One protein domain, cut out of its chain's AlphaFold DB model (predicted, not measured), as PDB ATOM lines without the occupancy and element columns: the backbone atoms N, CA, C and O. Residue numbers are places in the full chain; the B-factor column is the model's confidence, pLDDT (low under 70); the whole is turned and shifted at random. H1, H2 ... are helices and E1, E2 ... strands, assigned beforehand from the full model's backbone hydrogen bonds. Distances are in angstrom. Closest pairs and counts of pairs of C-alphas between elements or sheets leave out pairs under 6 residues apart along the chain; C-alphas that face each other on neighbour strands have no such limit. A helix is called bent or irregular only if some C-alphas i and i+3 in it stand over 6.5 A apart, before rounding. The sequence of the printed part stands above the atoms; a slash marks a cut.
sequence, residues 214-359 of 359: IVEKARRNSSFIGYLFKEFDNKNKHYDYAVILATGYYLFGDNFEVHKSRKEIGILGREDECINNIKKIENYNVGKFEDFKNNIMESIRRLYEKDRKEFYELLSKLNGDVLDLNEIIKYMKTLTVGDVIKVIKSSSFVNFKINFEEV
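Overview. This is residues 214 to 359 of the 359 residues of an uncharacterized protein of Staphylococcus aureus (UniProt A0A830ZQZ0). A twisted five-stranded sheet, curled like part of a barrel, has one helix, H1, over E4 and E3 on one face; H3, H5 and H6 pack on H1, while the sheet's E1 edge reaches away from these helices. H4 meets the last part of H3 at a corner. The printed part has 146 residues, with five named strands and six named helices in the order E1 E2 H1 E3 E4 H2 H3 H4 H5 H6 E5; the sheet, E1 E5 E2 E4 E3, is mixed, and the class is mixed, helices and strands. It is compact, with a radius of gyration of the C-alphas of 15.7 A and spans of 46 by 36 by 31 A.

Along the chain. Find C-alpha 214 at (83.997, -3.101, 38.446), where E1, residues 214 to 218, begins. The other strands are E5, residues 349 to 358 and 29.5 A long, ending at C-alpha 358 at (70.686, -4.405, 33.421); E2, 222 to 230, 26.6 A; E4, 264 to 270, 20.2 A; and E3, 256 to 260. H1 runs 22.2 A from C-alpha 237 at (107.555, -16.883, 27.184) to 252. Look for H2 at 278 to 283, H3 at 286 to 306, 29.9 A, H4 at 308 to 320, H5 at 325 to 334 and H6 at 337 to 346. H2 is irregular: C-alphas 279 and 282 are 7.8 A apart.

Arrangement. Start at edge strand E1, parallel to E5, with N 216 and O 355 2.8 A apart. E5 and E2 are antiparallel, N 226 to O 352 2.8 A; so are E2 and E4, N 227 to O 267 2.8 A, and the hairpin E3 and E4, N 257 to O 268 2.8 A. H1, at a height over the sheet of 9.0 A, runs along the strands, 18 degrees from E3 on the local plane; the two layers are this sheet and H1 on one face. E2, H1 and E3 form a split strand-helix-strand unit, E4 between its parallel strands, with a right-handed crossover. H1 touches H5, closest C-alphas His 238 and Ile 328, 5.1 A, at a steep tilt of 66 degrees. H1 touches H6, Val 243 and Val 340, 5.6 A, about perpendicular at 80 degrees, and H3, Ala 246 and Lys 293, 6.7 A. H3 touches H4, Tyr 304 and Phe 311, 5.4 A. H2 is close but not clearly touching H6, Glu 282 and Ile 341, 6.3 A. In H1, H3, H4, H5 and H6 every O i to N i+4 pair is within hydrogen-bond range; in H2, 0 of 2, against 2 of 3 O i to N i+3 pairs.

Size, cuts and confidence. The two C-alphas farthest apart, Thr 334 and Val 359, are 48.2 A apart. The printed part has no cut and no long link. Residues 305 to 310, of which 308 to 310 belong to H4, stand free. Mean pLDDT of the printed part is 85.5; look to residues 233 to 234 for values under 70.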
ATOM      1  N   ILE A 214      84.531  -4.158  39.307       87.81
ATOM      2  CA  ILE A 214      83.997  -3.101  38.446       87.81
ATOM      3  C   ILE A 214      82.502  -3.360  38.244       87.81
ATOM      4  O   ILE A 214      82.113  -4.476  37.904       87.81
ATOM      5  N   VAL A 215      81.681  -2.323  38.419       89.62
ATOM      6  CA  VAL A 215      80.251  -2.346  38.084       89.62
ATOM      7  C   VAL A 215      80.008  -1.418  36.907       89.62
ATOM      8  O   VAL A 215      80.407  -0.254  36.917       89.62
ATOM      9  N   GLU A 216      79.353  -1.947  35.889       89.75
ATOM     10  CA  GLU A 216      79.021  -1.269  34.647       89.75
ATOM     11  C   GLU A 216      77.539  -1.493  34.332       89.75
ATOM     12  O   GLU A 216      76.918  -2.438  34.801       89.75
ATOM     13  N   LYS A 217      76.958  -0.623  33.509       89.56
ATOM     14  CA  LYS A 217      75.568  -0.747  33.053       89.56
ATOM     15  C   LYS A 217      75.507  -1.355  31.655       89.56
ATOM     16  O   LYS A 217      76.282  -0.932  30.793       89.56
ATOM     17  N   ALA A 218      74.609  -2.298  31.387       89.00
ATOM     18  CA  ALA A 218      74.406  -2.893  30.063       89.00
ATOM     19  C   ALA A 218      72.930  -3.232  29.796       89.00
ATOM     20  O   ALA A 218      72.076  -3.094  30.658       89.00
ATOM     21  N   ARG A 219      72.626  -3.671  28.569       83.19
ATOM     22  CA  ARG A 219      71.268  -4.096  28.176       83.19
ATOM     23  C   ARG A 219      70.858  -5.457  28.729       83.19
ATOM     24  O   ARG A 219      69.703  -5.824  28.609       83.19
ATOM     25  N   ARG A 220      71.827  -6.252  29.172       85.50
ATOM     26  CA  ARG A 220      71.622  -7.599  29.695       85.50
ATOM     27  C   ARG A 220      72.564  -7.789  30.862       85.50
ATOM     28  O   ARG A 220      73.720  -7.363  30.780       85.50
ATOM     29  N   ASN A 221      72.071  -8.458  31.895       92.44
ATOM     30  CA  ASN A 221      72.914  -8.852  33.003       92.44
ATOM     31  C   ASN A 221      73.985  -9.846  32.528       92.44
ATOM     32  O   ASN A 221      73.682 -10.803  31.814       92.44
ATOM     33  N   SER A 222      75.240  -9.596  32.887       93.81
ATOM     34  CA  SER A 222      76.359 -10.502  32.616       93.81
ATOM     35  C   SER A 222      77.499 -10.217  33.583       93.81
ATOM     36  O   SER A 222      77.690  -9.081  34.011       93.81
ATOM     37  N   SER A 223      78.276 -11.239  33.924       95.25
ATOM     38  CA  SER A 223      79.435 -11.097  34.802       95.25
ATOM     39  C   SER A 223      80.631 -11.835  34.225       95.25
ATOM     40  O   SER A 223      80.495 -12.913  33.650       95.25
ATOM     41  N   PHE A 224      81.806 -11.241  34.392       94.94
ATOM     42  CA  PHE A 224      83.075 -11.766  33.904       94.94
ATOM     43  C   PHE A 224      84.076 -11.841  35.046       94.94
ATOM     44  O   PHE A 224      84.119 -10.949  35.899       94.94
ATOM     45  N   ILE A 225      84.895 -12.888  35.034       93.81
ATOM     46  CA  ILE A 225      86.002 -13.080  35.969       93.81
ATOM     47  C   ILE A 225      87.303 -13.091  35.175       93.81
ATOM     48  O   ILE A 225      87.425 -13.781  34.164       93.81
ATOM     49  N   GLY A 226      88.276 -12.320  35.653       91.56
ATOM     50  CA  GLY A 226      89.602 -12.220  35.071       91.56
ATOM     51  C   GLY A 226      90.695 -12.561  36.075       91.56
ATOM     52  O   GLY A 226      90.623 -12.185  37.243       91.56
ATOM     53  N   TYR A 227      91.744 -13.223  35.609       90.12
ATOM     54  CA  TYR A 227      92.954 -13.499  36.376       90.12
ATOM     55  C   TYR A 227      94.133 -12.849  35.670       90.12
ATOM     56  O   TYR A 227      94.448 -13.222  34.543       90.12
ATOM     57  N   LEU A 228      94.770 -11.877  36.321       88.44
ATOM     58  CA  LEU A 228      95.961 -11.204  35.807       88.44
ATOM     59  C   LEU A 228      97.191 -11.716  36.546       88.44
ATOM     60  O   LEU A 228      97.300 -11.546  37.761       88.44
ATOM     61  N   PHE A 229      98.119 -12.311  35.813       86.38
ATOM     62  CA  PHE A 229      99.392 -12.803  36.315       86.38
ATOM     63  C   PHE A 229     100.482 -11.801  35.954       86.38
ATOM     64  O   PHE A 229     100.567 -11.352  34.805       86.38
ATOM     65  N   LYS A 230     101.340 -11.471  36.923       78.62
ATOM     66  CA  LYS A 230     102.618 -10.827  36.595       78.62
ATOM     67  C   LYS A 230     103.470 -11.788  35.768       78.62
ATOM     68  O   LYS A 230     103.287 -13.000  35.881       78.62
ATOM     69  N   GLU A 231     104.377 -11.243  34.955       70.44
ATOM     70  CA  GLU A 231     105.354 -12.027  34.194       70.44
ATOM     71  C   GLU A 231     105.973 -13.064  35.125       70.44
ATOM     72  O   GLU A 231     106.435 -12.741  36.223       70.44
ATOM     73  N   PHE A 232     105.888 -14.322  34.710       74.44
ATOM     74  CA  PHE A 232     106.459 -15.416  35.465       74.44
ATOM     75  C   PHE A 232     107.974 -15.217  35.550       74.44
ATOM     76  O   PHE A 232     108.592 -14.735  34.604       74.44
ATOM     77  N   ASP A 233     108.607 -15.663  36.637       66.38
ATOM     78  CA  ASP A 233     110.077 -15.627  36.776       66.38
ATOM     79  C   ASP A 233     110.812 -16.508  35.734       66.38
ATOM     80  O   ASP A 233     112.041 -16.620  35.727       66.38
ATOM     81  N   ASN A 234     110.072 -17.155  34.832       68.81
ATOM     82  CA  ASN A 234     110.605 -17.920  33.727       68.81
ATOM     83  C   ASN A 234     110.995 -17.002  32.560       68.81
ATOM     84  O   ASN A 234     110.218 -16.190  32.074       68.81
ATOM     85  N   LYS A 235     112.208 -17.180  32.028       76.19
ATOM     86  CA  LYS A 235     112.653 -16.447  30.831       76.19
ATOM     87  C   LYS A 235     111.980 -16.945  29.542       76.19
ATOM     88  O   LYS A 235     112.151 -16.326  28.492       76.19
ATOM     89  N   ASN A 236     111.261 -18.068  29.589       87.19
ATOM     90  CA  ASN A 236     110.685 -18.718  28.419       87.19
ATOM     91  C   ASN A 236     109.189 -18.424  28.234       87.19
ATOM     92  O   ASN A 236     108.317 -19.175  28.668       87.19
ATOM     93  N   LYS A 237     108.912 -17.380  27.452       83.19
ATOM     94  CA  LYS A 237     107.555 -16.883  27.184       83.19
ATOM     95  C   LYS A 237     106.626 -17.874  26.468       83.19
ATOM     96  O   LYS A 237     105.412 -17.714  26.556       83.19
ATOM     97  N   HIS A 238     107.161 -18.865  25.751       88.75
ATOM     98  CA  HIS A 238     106.362 -19.899  25.076       88.75
ATOM     99  C   HIS A 238     105.793 -20.902  26.074       88.75
ATOM    100  O   HIS A 238     104.622 -21.265  26.002       88.75
ATOM    101  N   TYR A 239     106.633 -21.324  27.018       90.75
ATOM    102  CA  TYR A 239     106.243 -22.225  28.094       90.75
ATOM    103  C   TYR A 239     105.180 -21.577  28.982       90.75
ATOM    104  O   TYR A 239     104.159 -22.184  29.285       90.75
ATOM    105  N   ASP A 240     105.383 -20.310  29.323       87.19
ATOM    106  CA  ASP A 240     104.434 -19.515  30.098       87.19
ATOM    107  C   ASP A 240     103.063 -19.428  29.424       87.19
ATOM    108  O   ASP A 240     102.025 -19.587  30.066       87.19
ATOM    109  N   TYR A 241     103.055 -19.227  28.105       88.25
ATOM    110  CA  TYR A 241     101.824 -19.200  27.327       88.25
ATOM    111  C   TYR A 241     101.129 -20.570  27.313       88.25
ATOM    112  O   TYR A 241      99.914 -20.636  27.478       88.25
ATOM    113  N   ALA A 242     101.886 -21.668  27.194       91.19
ATOM    114  CA  ALA A 242     101.354 -23.030  27.299       91.19
ATOM    115  C   ALA A 242     100.710 -23.293  28.677       91.19
ATOM    116  O   ALA A 242      99.582 -23.783  28.756       91.19
ATOM    117  N   VAL A 243     101.374 -22.888  29.767       90.81
ATOM    118  CA  VAL A 243     100.824 -22.971  31.133       90.81
ATOM    119  C   VAL A 243      99.519 -22.187  31.258       90.81
ATOM    120  O   VAL A 243      98.557 -22.678  31.853       90.81
ATOM    121  N   ILE A 244      99.460 -20.984  30.687       90.50
ATOM    122  CA  ILE A 244      98.261 -20.146  30.736       90.50
ATOM    123  C   ILE A 244      97.113 -20.737  29.922       90.50
ATOM    124  O   ILE A 244      95.989 -20.739  30.416       90.50
ATOM    125  N   LEU A 245      97.369 -21.281  28.730       91.19
ATOM    126  CA  LEU A 245      96.338 -21.959  27.939       91.19
ATOM    127  C   LEU A 245      95.739 -23.144  28.704       91.19
ATOM    128  O   LEU A 245      94.520 -23.256  28.806       91.19
ATOM    129  N   ALA A 246      96.586 -23.980  29.311       90.69
ATOM    130  CA  ALA A 246      96.146 -25.069  30.181       90.69
ATOM    131  C   ALA A 246      95.330 -24.568  31.387       90.69
ATOM    132  O   ALA A 246      94.295 -25.138  31.738       90.69
ATOM    133  N   THR A 247      95.779 -23.481  32.015       90.00
ATOM    134  CA  THR A 247      95.093 -22.885  33.168       90.00
ATOM    135  C   THR A 247      93.727 -22.330  32.771       90.00
ATOM    136  O   THR A 247      92.747 -22.597  33.460       90.00
ATOM    137  N   GLY A 248      93.636 -21.609  31.652       90.31
ATOM    138  CA  GLY A 248      92.381 -21.057  31.143       90.31
ATOM    139  C   GLY A 248      91.375 -22.149  30.814       90.31
ATOM    140  O   GLY A 248      90.234 -22.074  31.265       90.31
ATOM    141  N   TYR A 249      91.841 -23.223  30.174       89.81
ATOM    142  CA  TYR A 249      91.010 -24.383  29.871       89.81
ATOM    143  C   TYR A 249      90.445 -25.044  31.128       89.81
ATOM    144  O   TYR A 249      89.275 -25.406  31.193       89.81
ATOM    145  N   TYR A 250      91.254 -25.182  32.175       88.31
ATOM    146  CA  TYR A 250      90.749 -25.703  33.441       88.31
ATOM    147  C   TYR A 250      89.688 -24.808  34.071       88.31
ATOM    148  O   TYR A 250      88.729 -25.318  34.651       88.31
ATOM    149  N   LEU A 251      89.866 -23.492  33.996       88.50
ATOM    150  CA  LEU A 251      88.951 -22.545  34.615       88.50
ATOM    151  C   LEU A 251      87.624 -22.454  33.861       88.50
ATOM    152  O   LEU A 251      86.586 -22.436  34.513       88.50
ATOM    153  N   PHE A 252      87.647 -22.441  32.528       88.56
ATOM    154  CA  PHE A 252      86.494 -22.061  31.702       88.56
ATOM    155  C   PHE A 252      86.170 -23.042  30.558       88.56
ATOM    156  O   PHE A 252      85.280 -22.785  29.750       88.56
ATOM    157  N   GLY A 253      86.887 -24.162  30.440       85.94
ATOM    158  CA  GLY A 253      86.775 -25.048  29.279       85.94
ATOM    159  C   GLY A 253      87.224 -24.344  27.998       85.94
ATOM    160  O   GLY A 253      88.268 -23.701  27.980       85.94
ATOM    161  N   ASP A 254      86.427 -24.432  26.937       81.94
ATOM    162  CA  ASP A 254      86.738 -23.803  25.646       81.94
ATOM    163  C   ASP A 254      86.424 -22.285  25.614       81.94
ATOM    164  O   ASP A 254      86.768 -21.607  24.648       81.94
ATOM    165  N   ASN A 255      85.796 -21.732  26.664       85.50
ATOM    166  CA  ASN A 255      85.197 -20.390  26.651       85.50
ATOM    167  C   ASN A 255      86.009 -19.363  27.462       85.50
ATOM    168  O   ASN A 255      85.563 -18.843  28.486       85.50
ATOM    169  N   PHE A 256      87.223 -19.054  27.008       90.06
ATOM    170  CA  PHE A 256      88.052 -18.009  27.610       90.06
ATOM    171  C   PHE A 256      88.881 -17.255  26.581       90.06
ATOM    172  O   PHE A 256      89.182 -17.741  25.493       90.06
ATOM    173  N   GLU A 257      89.323 -16.072  26.981       88.94
ATOM    174  CA  GLU A 257      90.269 -15.266  26.234       88.94
ATOM    175  C   GLU A 257      91.593 -15.171  26.990       88.94
ATOM    176  O   GLU A 257      91.628 -14.913  28.198       88.94
ATOM    177  N   VAL A 258      92.695 -15.335  26.257       87.69
ATOM    178  CA  VAL A 258      94.038 -15.028  26.751       87.69
ATOM    179  C   VAL A 258      94.500 -13.723  26.142       87.69
ATOM    180  O   VAL A 258      94.519 -13.542  24.922       87.69
ATOM    181  N   HIS A 259      94.937 -12.836  27.020       83.50
ATOM    182  CA  HIS A 259      95.477 -11.540  26.665       83.50
ATOM    183  C   HIS A 259      96.856 -11.386  27.267       83.50
ATOM    184  O   HIS A 259      97.108 -11.832  28.382       83.50
ATOM    185  N   LYS A 260      97.762 -10.754  26.537       78.12
ATOM    186  CA  LYS A 260      99.157 -10.657  26.943       78.12
ATOM    187  C   LYS A 260      99.687  -9.258  26.705       78.12
ATOM    188  O   LYS A 260      99.304  -8.561  25.765       78.12
ATOM    189  N   SER A 261     100.627  -8.880  27.551       76.06
ATOM    190  CA  SER A 261     101.476  -7.726  27.362       76.06
ATOM    191  C   SER A 261     102.947  -8.082  27.534       76.06
ATOM    192  O   SER A 261     103.329  -9.256  27.585       76.06
ATOM    193  N   ARG A 262     103.819  -7.073  27.578       72.44
ATOM    194  CA  ARG A 262     105.248  -7.308  27.803       72.44
ATOM    195  C   ARG A 262     105.510  -7.844  29.206       72.44
ATOM    196  O   ARG A 262     106.461  -8.608  29.344       72.44
ATOM    197  N   LYS A 263     104.699  -7.432  30.188       77.31
ATOM    198  CA  LYS A 263     104.904  -7.693  31.623       77.31
ATOM    199  C   LYS A 263     103.845  -8.571  32.271       77.31
ATOM    200  O   LYS A 263     104.048  -8.995  33.402       77.31
ATOM    201  N   GLU A 264     102.703  -8.783  31.636       82.62
ATOM    202  CA  GLU A 264     101.574  -9.468  32.259       82.62
ATOM    203  C   GLU A 264     100.870 -10.379  31.256       82.62
ATOM    204  O   GLU A 264     100.926 -10.187  30.038       82.62
ATOM    205  N   ILE A 265     100.194 -11.387  31.787       85.75
ATOM    206  CA  ILE A 265      99.316 -12.267  31.028       85.75
ATOM    207  C   ILE A 265      98.008 -12.421  31.792       85.75
ATOM    208  O   ILE A 265      97.992 -12.516  33.016       85.75
ATOM    209  N   GLY A 266      96.901 -12.381  31.068       87.31
ATOM    210  CA  GLY A 266      95.564 -12.350  31.618       87.31
ATOM    211  C   GLY A 266      94.687 -13.424  30.999       87.31
ATOM    212  O   GLY A 266      94.752 -13.662  29.794       87.31
ATOM    213  N   ILE A 267      93.851 -14.039  31.826       91.50
ATOM    214  CA  ILE A 267      92.780 -14.945  31.410       91.50
ATOM    215  C   ILE A 267      91.466 -14.262  31.760       91.50
ATOM    216  O   ILE A 267      91.298 -13.858  32.908       91.50
ATOM    217  N   LEU A 268      90.552 -14.143  30.806       92.81
ATOM    218  CA  LEU A 268      89.216 -13.593  31.014       92.81
ATOM    219  C   LEU A 268      88.176 -14.601  30.535       92.81
ATOM    220  O   LEU A 268      88.315 -15.158  29.451       92.81
ATOM    221  N   GLY A 269      87.127 -14.804  31.318       93.50
ATOM    222  CA  GLY A 269      85.994 -15.635  30.931       93.50
ATOM    223  C   GLY A 269      84.710 -15.156  31.588       93.50
ATOM    224  O   GLY A 269      84.728 -14.307  32.491       93.50
ATOM    225  N   ARG A 270      83.577 -15.684  31.130       93.19
ATOM    226  CA  ARG A 270      82.294 -15.416  31.778       93.19
ATOM    227  C   ARG A 270      82.212 -16.144  33.116       93.19
ATOM    228  O   ARG A 270      82.693 -17.263  33.268       93.19
ATOM    229  N   GLU A 271      81.602 -15.500  34.105       93.12
ATOM    230  CA  GLU A 271      81.464 -16.072  35.448       93.12
ATOM    231  C   GLU A 271      80.593 -17.334  35.452       93.12
ATOM    232  O   GLU A 271      80.913 -18.287  36.156       93.12
ATOM    233  N   ASP A 272      79.527 -17.364  34.651       91.12
ATOM    234  CA  ASP A 272      78.609 -18.501  34.541       91.12
ATOM    235  C   ASP A 272      79.203 -19.704  33.791       91.12
ATOM    236  O   ASP A 272      78.696 -20.816  33.911       91.12
ATOM    237  N   GLU A 273      80.310 -19.500  33.076       90.69
ATOM    238  CA  GLU A 273      81.081 -20.546  32.393       90.69
ATOM    239  C   GLU A 273      82.310 -20.990  33.200       90.69
ATOM    240  O   GLU A 273      83.060 -21.867  32.777       90.69
ATOM    241  N   CYS A 274      82.530 -20.405  34.380       89.69
ATOM    242  CA  CYS A 274      83.635 -20.761  35.259       89.69
ATOM    243  C   CYS A 274      83.374 -22.127  35.916       89.69
ATOM    244  O   CYS A 274      82.542 -22.274  36.812       89.69
ATOM    245  N   ILE A 275      84.111 -23.141  35.470       87.56
ATOM    246  CA  ILE A 275      83.974 -24.540  35.886       87.56
ATOM    247  C   ILE A 275      84.776 -24.807  37.164       87.56
ATOM    248  O   ILE A 275      84.374 -25.608  38.010       87.56
ATOM    249  N   ASN A 276      85.928 -24.146  37.320       84.25
ATOM    250  CA  ASN A 276      86.836 -24.367  38.440       84.25
ATOM    251  C   ASN A 276      87.371 -23.061  39.029       84.25
ATOM    252  O   ASN A 276      87.410 -22.019  38.390       84.25
ATOM    253  N   ASN A 277      87.856 -23.133  40.269       83.00
ATOM    254  CA  ASN A 277      88.481 -21.997  40.940       83.00
ATOM    255  C   ASN A 277      90.004 -22.122  40.874       83.00
ATOM    256  O   ASN A 277      90.549 -23.149  41.280       83.00
ATOM    257  N   ILE A 278      90.696 -21.054  40.476       82.94
ATOM    258  CA  ILE A 278      92.165 -21.032  40.420       82.94
ATOM    259  C   ILE A 278      92.827 -21.399  41.757       82.94
ATOM    260  O   ILE A 278      93.869 -22.046  41.783       82.94
ATOM    261  N   LYS A 279      92.198 -21.069  42.895       81.56
ATOM    262  CA  LYS A 279      92.710 -21.425  44.230       81.56
ATOM    263  C   LYS A 279      92.679 -22.931  44.502       81.56
ATOM    264  O   LYS A 279      93.350 -23.388  45.416       81.56
ATOM    265  N   LYS A 280      91.906 -23.698  43.726       81.56
ATOM    266  CA  LYS A 280      91.773 -25.158  43.823       81.56
ATOM    267  C   LYS A 280      92.568 -25.898  42.741       81.56
ATOM    268  O   LYS A 280      92.348 -27.092  42.557       81.56
ATOM    269  N   ILE A 281      93.500 -25.225  42.057       79.56
ATOM    270  CA  ILE A 281      94.284 -25.809  40.954       79.56
ATOM    271  C   ILE A 281      95.111 -27.038  41.367       79.56
ATOM    272  O   ILE A 281      95.459 -27.859  40.529       79.56
ATOM    273  N   GLU A 282      95.374 -27.216  42.664       75.56
ATOM    274  CA  GLU A 282      96.022 -28.416  43.210       75.56
ATOM    275  C   GLU A 282      95.187 -29.699  43.088       75.56
ATOM    276  O   GLU A 282      95.747 -30.790  43.096       75.56
ATOM    277  N   ASN A 283      93.871 -29.577  42.889       75.38
ATOM    278  CA  ASN A 283      92.960 -30.707  42.684       75.38
ATOM    279  C   ASN A 283      92.849 -31.115  41.208       75.38
ATOM    280  O   ASN A 283      91.848 -31.700  40.785       75.38
ATOM    281  N   TYR A 284      93.845 -30.763  40.402       76.12
ATOM    282  CA  TYR A 284      93.914 -31.160  39.007       76.12
ATOM    283  C   TYR A 284      93.908 -32.688  38.882       76.12
ATOM    284  O   TYR A 284      94.806 -33.379  39.365       76.12
ATOM    285  N   ASN A 285      92.909 -33.229  38.187       77.00
ATOM    286  CA  ASN A 285      92.916 -34.635  37.814       77.00
ATOM    287  C   ASN A 285      93.856 -34.819  36.613       77.00
ATOM    288  O   ASN A 285      93.628 -34.223  35.563       77.00
ATOM    289  N   VAL A 286      94.887 -35.656  36.764       76.44
ATOM    290  CA  VAL A 286      95.905 -35.900  35.725       76.44
ATOM    291  C   VAL A 286      95.288 -36.389  34.411       76.44
ATOM    292  O   VAL A 286      95.666 -35.894  33.357       76.44
ATOM    293  N   GLY A 287      94.304 -37.294  34.458       77.50
ATOM    294  CA  GLY A 287      93.622 -37.780  33.253       77.50
ATOM    295  C   GLY A 287      92.886 -36.658  32.520       77.50
ATOM    296  O   GLY A 287      93.079 -36.470  31.325       77.50
ATOM    297  N   LYS A 288      92.146 -35.823  33.265       81.75
ATOM    298  CA  LYS A 288      91.478 -34.644  32.687       81.75
ATOM    299  C   LYS A 288      92.474 -33.639  32.110       81.75
ATOM    300  O   LYS A 288      92.178 -32.991  31.118       81.75
ATOM    301  N   PHE A 289      93.648 -33.498  32.717       86.81
ATOM    302  CA  PHE A 289      94.667 -32.593  32.207       86.81
ATOM    303  C   PHE A 289      95.246 -33.041  30.866       86.81
ATOM    304  O   PHE A 289      95.409 -32.213  29.972       86.81
ATOM    305  N   GLU A 290      95.533 -34.333  30.704       88.44
ATOM    306  CA  GLU A 290      95.958 -34.870  29.407       88.44
ATOM    307  C   GLU A 290      94.888 -34.630  28.333       88.44
ATOM    308  O   GLU A 290      95.221 -34.171  27.237       88.44
ATOM    309  N   ASP A 291      93.607 -34.817  28.669       87.56
ATOM    310  CA  ASP A 291      92.495 -34.490  27.769       87.56
ATOM    311  C   ASP A 291      92.492 -33.001  27.378       87.56
ATOM    312  O   ASP A 291      92.339 -32.674  26.203       87.56
ATOM    313  N   PHE A 292      92.737 -32.086  28.324       87.19
ATOM    314  CA  PHE A 292      92.804 -30.643  28.043       87.19
ATOM    315  C   PHE A 292      93.922 -30.300  27.057       87.19
ATOM    316  O   PHE A 292      93.700 -29.579  26.084       87.19
ATOM    317  N   LYS A 293      95.129 -30.836  27.279       91.25
ATOM    318  CA  LYS A 293      96.276 -30.604  26.386       91.25
ATOM    319  C   LYS A 293      95.981 -31.131  24.983       91.25
ATOM    320  O   LYS A 293      96.254 -30.437  24.001       91.25
ATOM    321  N   ASN A 294      95.385 -32.320  24.894       90.44
ATOM    322  CA  ASN A 294      94.981 -32.925  23.629       90.44
ATOM    323  C   ASN A 294      93.924 -32.085  22.907       90.44
ATOM    324  O   ASN A 294      94.088 -31.821  21.718       90.44
ATOM    325  N   ASN A 295      92.908 -31.590  23.617       89.62
ATOM    326  CA  ASN A 295      91.875 -30.727  23.043       89.62
ATOM    327  C   ASN A 295      92.452 -29.409  22.516       89.62
ATOM    328  O   ASN A 295      92.125 -29.013  21.401       89.62
ATOM    329  N   ILE A 296      93.355 -28.758  23.256       89.00
ATOM    330  CA  ILE A 296      94.013 -27.521  22.801       89.00
ATOM    331  C   ILE A 296      94.805 -27.775  21.507       89.00
ATOM    332  O   ILE A 296      94.657 -27.037  20.531       89.00
ATOM    333  N   MET A 297      95.628 -28.828  21.473       89.44
ATOM    334  CA  MET A 297      96.420 -29.171  20.285       89.44
ATOM    335  C   MET A 297      95.540 -29.558  19.089       89.44
ATOM    336  O   MET A 297      95.820 -29.157  17.959       89.44
ATOM    337  N   GLU A 298      94.464 -30.306  19.330       88.50
ATOM    338  CA  GLU A 298      93.498 -30.704  18.310       88.50
ATOM    339  C   GLU A 298      92.727 -29.500  17.756       88.50
ATOM    340  O   GLU A 298      92.517 -29.415  16.548       88.50
ATOM    341  N   SER A 299      92.359 -28.531  18.597       86.44
ATOM    342  CA  SER A 299      91.732 -27.278  18.159       86.44
ATOM    343  C   SER A 299      92.653 -26.472  17.245       86.44
ATOM    344  O   SER A 299      92.214 -26.014  16.193       86.44
ATOM    345  N   ILE A 300      93.946 -26.380  17.573       85.81
ATOM    346  CA  ILE A 300      94.944 -25.732  16.707       85.81
ATOM    347  C   ILE A 300      95.065 -26.469  15.363       85.81
ATOM    348  O   ILE A 300      95.075 -25.837  14.306       85.81
ATOM    349  N   ARG A 301      95.117 -27.808  15.384       85.06
ATOM    350  CA  ARG A 301      95.171 -28.632  14.164       85.06
ATOM    351  C   ARG A 301      93.926 -28.439  13.296       85.06
ATOM    352  O   ARG A 301      94.041 -28.234  12.091       85.06
ATOM    353  N   ARG A 302      92.737 -28.465  13.901       85.81
ATOM    354  CA  ARG A 302      91.463 -28.235  13.202       85.81
ATOM    355  C   ARG A 302      91.386 -26.840  12.605       85.81
ATOM    356  O   ARG A 302      90.879 -26.717  11.495       85.81
ATOM    357  N   LEU A 303      91.885 -25.823  13.308       83.12
ATOM    358  CA  LEU A 303      91.942 -24.459  12.792       83.12
ATOM    359  C   LEU A 303      92.805 -24.404  11.527       83.12
ATOM    360  O   LEU A 303      92.352 -23.911  10.502       83.12
ATOM    361  N   TYR A 304      93.991 -25.018  11.554       82.38
ATOM    362  CA  TYR A 304      94.842 -25.139  10.368       82.38
ATOM    363  C   TYR A 304      94.153 -25.869   9.200       82.38
ATOM    364  O   TYR A 304      94.311 -25.490   8.043       82.38
ATOM    365  N   GLU A 305      93.377 -26.916   9.471       80.31
ATOM    366  CA  GLU A 305      92.727 -27.707   8.419       80.31
ATOM    367  C   GLU A 305      91.474 -27.045   7.839       80.31
ATOM    368  O   GLU A 305      91.226 -27.167   6.638       80.31
ATOM    369  N   LYS A 306      90.682 -26.366   8.677       82.75
ATOM    370  CA  LYS A 306      89.362 -25.830   8.310       82.75
ATOM    371  C   LYS A 306      89.379 -24.347   7.966       82.75
ATOM    372  O   LYS A 306      88.670 -23.951   7.045       82.75
ATOM    373  N   ASP A 307      90.169 -23.549   8.678       79.50
ATOM    374  CA  ASP A 307      90.250 -22.100   8.489       79.50
ATOM    375  C   ASP A 307      91.709 -21.625   8.521       79.50
ATOM    376  O   ASP A 307      92.219 -21.032   9.476       79.50
ATOM    377  N   ARG A 308      92.410 -21.896   7.414       78.00
ATOM    378  CA  ARG A 308      93.819 -21.513   7.241       78.00
ATOM    379  C   ARG A 308      94.047 -20.018   7.408       78.00
ATOM    380  O   ARG A 308      95.103 -19.617   7.887       78.00
ATOM    381  N   LYS A 309      93.081 -19.193   7.003       77.56
ATOM    382  CA  LYS A 309      93.191 -17.738   7.113       77.56
ATOM    383  C   LYS A 309      93.267 -17.338   8.585       77.56
ATOM    384  O   LYS A 309      94.211 -16.646   8.963       77.56
ATOM    385  N   GLU A 310      92.325 -17.813   9.395       79.25
ATOM    386  CA  GLU A 310      92.301 -17.558  10.837       79.25
ATOM    387  C   GLU A 310      93.543 -18.139  11.533       79.25
ATOM    388  O   GLU A 310      94.167 -17.476  12.362       79.25
ATOM    389  N   PHE A 311      93.996 -19.326  11.122       84.44
ATOM    390  CA  PHE A 311      95.241 -19.910  11.621       84.44
ATOM    391  C   PHE A 311      96.471 -19.019  11.366       84.44
ATOM    392  O   PHE A 311      97.258 -18.760  12.279       84.44
ATOM    393  N   TYR A 312      96.657 -18.528  10.135       80.94
ATOM    394  CA  TYR A 312      97.794 -17.664   9.795       80.94
ATOM    395  C   TYR A 312      97.707 -16.281  10.452       80.94
ATOM    396  O   TYR A 312      98.741 -15.659  10.723       80.94
ATOM    397  N   GLU A 313      96.499 -15.795  10.723       77.75
ATOM    398  CA  GLU A 313      96.287 -14.584  11.507       77.75
ATOM    399  C   GLU A 313      96.727 -14.787  12.964       77.75
ATOM    400  O   GLU A 313      97.519 -13.993  13.478       77.75
ATOM    401  N   LEU A 314      96.316 -15.894  13.594       81.75
ATOM    402  CA  LEU A 314      96.756 -16.266  14.940       81.75
ATOM    403  C   LEU A 314      98.282 -16.401  15.013       81.75
ATOM    404  O   LEU A 314      98.905 -15.847  15.919       81.75
ATOM    405  N   LEU A 315      98.899 -17.077  14.039       82.75
ATOM    406  CA  LEU A 315     100.360 -17.154  13.931       82.75
ATOM    407  C   LEU A 315     101.006 -15.772  13.848       82.75
ATOM    408  O   LEU A 315     102.048 -15.530  14.448       82.75
ATOM    409  N   SER A 316     100.392 -14.849  13.113       77.62
ATOM    410  CA  SER A 316     100.919 -13.494  12.961       77.62
ATOM    411  C   SER A 316     100.803 -12.687  14.248       77.62
ATOM    412  O   SER A 316     101.752 -11.986  14.596       77.62
ATOM    413  N   LYS A 317      99.703 -12.845  14.993       78.88
ATOM    414  CA  LYS A 317      99.555 -12.294  16.345       78.88
ATOM    415  C   LYS A 317     100.647 -12.830  17.278       78.88
ATOM    416  O   LYS A 317     101.356 -12.041  17.895       78.88
ATOM    417  N   LEU A 318     100.845 -14.151  17.313       79.00
ATOM    418  CA  LEU A 318     101.894 -14.788  18.119       79.00
ATOM    419  C   LEU A 318     103.293 -14.286  17.734       79.00
ATOM    420  O   LEU A 318     104.067 -13.908  18.607       79.00
ATOM    421  N   ASN A 319     103.601 -14.182  16.441       72.62
ATOM    422  CA  ASN A 319     104.885 -13.657  15.971       72.62
ATOM    423  C   ASN A 319     105.091 -12.182  16.352       72.62
ATOM    424  O   ASN A 319     106.209 -11.789  16.687       72.62
ATOM    425  N   GLY A 320     104.025 -11.373  16.332       70.19
ATOM    426  CA  GLY A 320     104.037 -10.008  16.868       70.19
ATOM    427  C   GLY A 320     104.385  -9.967  18.361       70.19
ATOM    428  O   GLY A 320     105.117  -9.079  18.800       70.19
ATOM    429  N   ASP A 321     103.961 -10.986  19.109       71.75
ATOM    430  CA  ASP A 321     104.293 -11.208  20.522       71.75
ATOM    431  C   ASP A 321     105.647 -11.896  20.741       71.75
ATOM    432  O   ASP A 321     106.026 -12.171  21.887       71.75
ATOM    433  N   VAL A 322     106.389 -12.160  19.659       76.81
ATOM    434  CA  VAL A 322     107.649 -12.916  19.660       76.81
ATOM    435  C   VAL A 322     107.451 -14.326  20.241       76.81
ATOM    436  O   VAL A 322     108.256 -14.816  21.034       76.81
ATOM    437  N   LEU A 323     106.338 -14.962  19.869       81.12
ATOM    438  CA  LEU A 323     105.966 -16.325  20.226       81.12
ATOM    439  C   LEU A 323     105.897 -17.222  18.983       81.12
ATOM    440  O   LEU A 323     105.294 -16.864  17.978       81.12
ATOM    441  N   ASP A 324     106.454 -18.422  19.099       84.75
ATOM    442  CA  ASP A 324     106.377 -19.516  18.138       84.75
ATOM    443  C   ASP A 324     105.351 -20.566  18.594       84.75
ATOM    444  O   ASP A 324     105.457 -21.160  19.676       84.75
ATOM    445  N   LEU A 325     104.358 -20.819  17.742       87.88
ATOM    446  CA  LEU A 325     103.323 -21.821  17.973       87.88
ATOM    447  C   LEU A 325     103.892 -23.238  18.126       87.88
ATOM    448  O   LEU A 325     103.382 -24.009  18.936       87.88
ATOM    449  N   ASN A 326     104.943 -23.596  17.388       87.94
ATOM    450  CA  ASN A 326     105.542 -24.929  17.464       87.94
ATOM    451  C   ASN A 326     106.186 -25.168  18.829       87.94
ATOM    452  O   ASN A 326     106.028 -26.245  19.405       87.94
ATOM    453  N   GLU A 327     106.869 -24.157  19.372       91.69
ATOM    454  CA  GLU A 327     107.426 -24.230  20.722       91.69
ATOM    455  C   GLU A 327     106.308 -24.295  21.770       91.69
ATOM    456  O   GLU A 327     106.389 -25.116  22.681       91.69
ATOM    457  N   ILE A 328     105.220 -23.531  21.609       90.94
ATOM    458  CA  ILE A 328     104.039 -23.639  22.487       90.94
ATOM    459  C   ILE A 328     103.462 -25.063  22.449       90.94
ATOM    460  O   ILE A 328     103.259 -25.660  23.503       90.94
ATOM    461  N   ILE A 329     103.251 -25.647  21.264       91.75
ATOM    462  CA  ILE A 329     102.748 -27.025  21.105       91.75
ATOM    463  C   ILE A 329     103.710 -28.039  21.734       91.75
ATOM    464  O   ILE A 329     103.277 -28.991  22.379       91.75
ATOM    465  N   LYS A 330     105.021 -27.852  21.566       93.81
ATOM    466  CA  LYS A 330     106.041 -28.711  22.176       93.81
ATOM    467  C   LYS A 330     105.955 -28.674  23.701       93.81
ATOM    468  O   LYS A 330     105.925 -29.742  24.308       93.81
ATOM    469  N   TYR A 331     105.842 -27.488  24.306       94.75
ATOM    470  CA  TYR A 331     105.622 -27.376  25.749       94.75
ATOM    471  C   TYR A 331     104.292 -27.998  26.158       94.75
ATOM    472  O   TYR A 331     104.276 -28.774  27.104       94.75
ATOM    473  N   MET A 332     103.208 -27.761  25.413       93.75
ATOM    474  CA  MET A 332     101.907 -28.383  25.673       93.75
ATOM    475  C   MET A 332     101.959 -29.914  25.662       93.75
ATOM    476  O   MET A 332     101.198 -30.534  26.384       93.75
ATOM    477  N   LYS A 333     102.853 -30.560  24.908       93.50
ATOM    478  CA  LYS A 333     102.994 -32.028  24.954       93.50
ATOM    479  C   LYS A 333     103.645 -32.512  26.247       93.50
ATOM    480  O   LYS A 333     103.226 -33.523  26.804       93.50
ATOM    481  N   THR A 334     104.666 -31.803  26.720       93.50
ATOM    482  CA  THR A 334     105.480 -32.226  27.872       93.50
ATOM    483  C   THR A 334     105.009 -31.652  29.203       93.50
ATOM    484  O   THR A 334     105.490 -32.085  30.245       93.50
ATOM    485  N   LEU A 335     104.111 -30.664  29.181       93.12
ATOM    486  CA  LEU A 335     103.641 -29.965  30.369       93.12
ATOM    487  C   LEU A 335     102.959 -30.940  31.332       93.12
ATOM    488  O   LEU A 335     102.094 -31.716  30.916       93.12
ATOM    489  N   THR A 336     103.324 -30.879  32.612       91.62
ATOM    490  CA  THR A 336     102.712 -31.683  33.677       91.62
ATOM    491  C   THR A 336     101.781 -30.848  34.556       91.62
ATOM    492  O   THR A 336     101.827 -29.619  34.578       91.62
ATOM    493  N   VAL A 337     100.936 -31.521  35.338       89.56
ATOM    494  CA  VAL A 337     100.115 -30.855  36.361       89.56
ATOM    495  C   VAL A 337     100.992 -30.105  37.369       89.56
ATOM    496  O   VAL A 337     100.688 -28.974  37.750       89.56
ATOM    497  N   GLY A 338     102.100 -30.727  37.787       88.50
ATOM    498  CA  GLY A 338     103.040 -30.148  38.745       88.50
ATOM    499  C   GLY A 338     103.663 -28.849  38.239       88.50
ATOM    500  O   GLY A 338     103.816 -27.908  39.013       88.50
ATOM    501  N   ASP A 339     103.942 -28.771  36.939       88.75
ATOM    502  CA  ASP A 339     104.454 -27.571  36.277       88.75
ATOM    503  C   ASP A 339     103.467 -26.405  36.356       88.75
ATOM    504  O   ASP A 339     103.837 -25.307  36.778       88.75
ATOM    505  N   VAL A 340     102.200 -26.657  36.013       88.88
ATOM    506  CA  VAL A 340     101.130 -25.653  36.091       88.88
ATOM    507  C   VAL A 340     100.960 -25.174  37.531       88.88
ATOM    508  O   VAL A 340     101.000 -23.973  37.790       88.88
ATOM    509  N   ILE A 341     100.840 -26.100  38.489       88.06
ATOM    510  CA  ILE A 341     100.695 -25.757  39.911       88.06
ATOM    511  C   ILE A 341     101.881 -24.919  40.383       88.06
ATOM    512  O   ILE A 341     101.679 -23.906  41.052       88.06
ATOM    513  N   LYS A 342     103.111 -25.324  40.046       86.75
ATOM    514  CA  LYS A 342     104.331 -24.620  40.450       86.75
ATOM    515  C   LYS A 342     104.325 -23.188  39.936       86.75
ATOM    516  O   LYS A 342     104.518 -22.272  40.733       86.75
ATOM    517  N   VAL A 343     104.070 -22.996  38.642       85.62
ATOM    518  CA  VAL A 343     104.043 -21.667  38.025       85.62
ATOM    519  C   VAL A 343     102.963 -20.818  38.682       85.62
ATOM    520  O   VAL A 343     103.283 -19.782  39.260       85.62
ATOM    521  N   ILE A 344     101.717 -21.292  38.723       84.88
ATOM    522  CA  ILE A 344     100.587 -20.526  39.259       84.88
ATOM    523  C   ILE A 344     100.761 -20.203  40.754       84.88
ATOM    524  O   ILE A 344     100.482 -19.077  41.152       84.88
ATOM    525  N   LYS A 345     101.286 -21.124  41.581       82.00
ATOM    526  CA  LYS A 345     101.562 -20.863  43.012       82.00
ATOM    527  C   LYS A 345     102.741 -19.913  43.235       82.00
ATOM    528  O   LYS A 345     102.713 -19.146  44.191       82.00
ATOM    529  N   SER A 346     103.767 -19.962  42.384       76.94
ATOM    530  CA  SER A 346     104.893 -19.016  42.444       76.94
ATOM    531  C   SER A 346     104.529 -17.617  41.938       76.94
ATOM    532  O   SER A 346     105.246 -16.655  42.194       76.94
ATOM    533  N   SER A 347     103.397 -17.495  41.247       77.12
ATOM    534  CA  SER A 347     102.958 -16.249  40.632       77.12
ATOM    535  C   SER A 347     102.107 -15.431  41.580       77.12
ATOM    536  O   SER A 347     101.119 -15.915  42.130       77.12
ATOM    537  N   SER A 348     102.404 -14.138  41.689       78.12
ATOM    538  CA  SER A 348     101.405 -13.198  42.187       78.12
ATOM    539  C   SER A 348     100.368 -12.957  41.091       78.12
ATOM    540  O   SER A 348     100.723 -12.466  40.014       78.12
ATOM    541  N   PHE A 349      99.104 -13.259  41.375       81.62
ATOM    542  CA  PHE A 349      97.993 -12.925  40.492       81.62
ATOM    543  C   PHE A 349      96.938 -12.102  41.219       81.62
ATOM    544  O   PHE A 349      96.780 -12.185  42.440       81.62
ATOM    545  N   VAL A 350      96.195 -11.318  40.448       82.50
ATOM    546  CA  VAL A 350      95.051 -10.554  40.935       82.50
ATOM    547  C   VAL A 350      93.793 -11.085  40.260       82.50
ATOM    548  O   VAL A 350      93.760 -11.283  39.046       82.50
ATOM    549  N   ASN A 351      92.779 -11.366  41.077       86.31
ATOM    550  CA  ASN A 351      91.453 -11.738  40.603       86.31
ATOM    551  C   ASN A 351      90.623 -10.472  40.405       86.31
ATOM    552  O   ASN A 351      90.586  -9.615  41.291       86.31
ATOM    553  N   PHE A 352      89.926 -10.402  39.284       87.00
ATOM    554  CA  PHE A 352      89.075  -9.292  38.910       87.00
ATOM    555  C   PHE A 352      87.685  -9.791  38.566       87.00
ATOM    556  O   PHE A 352      87.529 -10.849  37.960       87.00
ATOM    557  N   LYS A 353      86.674  -9.000  38.914       92.19
ATOM    558  CA  LYS A 353      85.298  -9.242  38.491       92.19
ATOM    559  C   LYS A 353      84.693  -7.987  37.875       92.19
ATOM    560  O   LYS A 353      84.829  -6.894  38.423       92.19
ATOM    561  N   ILE A 354      84.021  -8.162  36.744       93.31
ATOM    562  CA  ILE A 354      83.291  -7.109  36.036       93.31
ATOM    563  C   ILE A 354      81.830  -7.535  35.992       93.31
ATOM    564  O   ILE A 354      81.514  -8.549  35.373       93.31
ATOM    565  N   ASN A 355      80.954  -6.782  36.654       94.94
ATOM    566  CA  ASN A 355      79.516  -7.018  36.636       94.94
ATOM    567  C   ASN A 355      78.824  -5.970  35.762       94.94
ATOM    568  O   ASN A 355      79.017  -4.770  35.961       94.94
ATOM    569  N   PHE A 356      78.012  -6.425  34.814       93.75
ATOM    570  CA  PHE A 356      77.158  -5.585  33.990       93.75
ATOM    571  C   PHE A 356      75.717  -5.694  34.476       93.75
ATOM    572  O   PHE A 356      75.064  -6.700  34.232       93.75
ATOM    573  N   GLU A 357      75.216  -4.651  35.124       93.62
ATOM    574  CA  GLU A 357      73.837  -4.571  35.599       93.62
ATOM    575  C   GLU A 357      72.899  -4.131  34.469       93.62
ATOM    576  O   GLU A 357      73.244  -3.264  33.659       93.62
ATOM    577  N   GLU A 358      71.713  -4.735  34.412       89.19
ATOM    578  CA  GLU A 358      70.686  -4.405  33.421       89.19
ATOM    579  C   GLU A 358      70.059  -3.028  33.709       89.19
ATOM    580  O   GLU A 358      69.872  -2.658  34.871       89.19
ATOM    581  N   VAL A 359      69.771  -2.256  32.653       80.81
ATOM    582  CA  VAL A 359      69.172  -0.906  32.721       80.81
ATOM    583  C   VAL A 359      67.836  -0.855  32.018       80.81
ATOM    584  O   VAL A 359      67.778  -1.348  30.866       80.81
TER     585      VAL A 359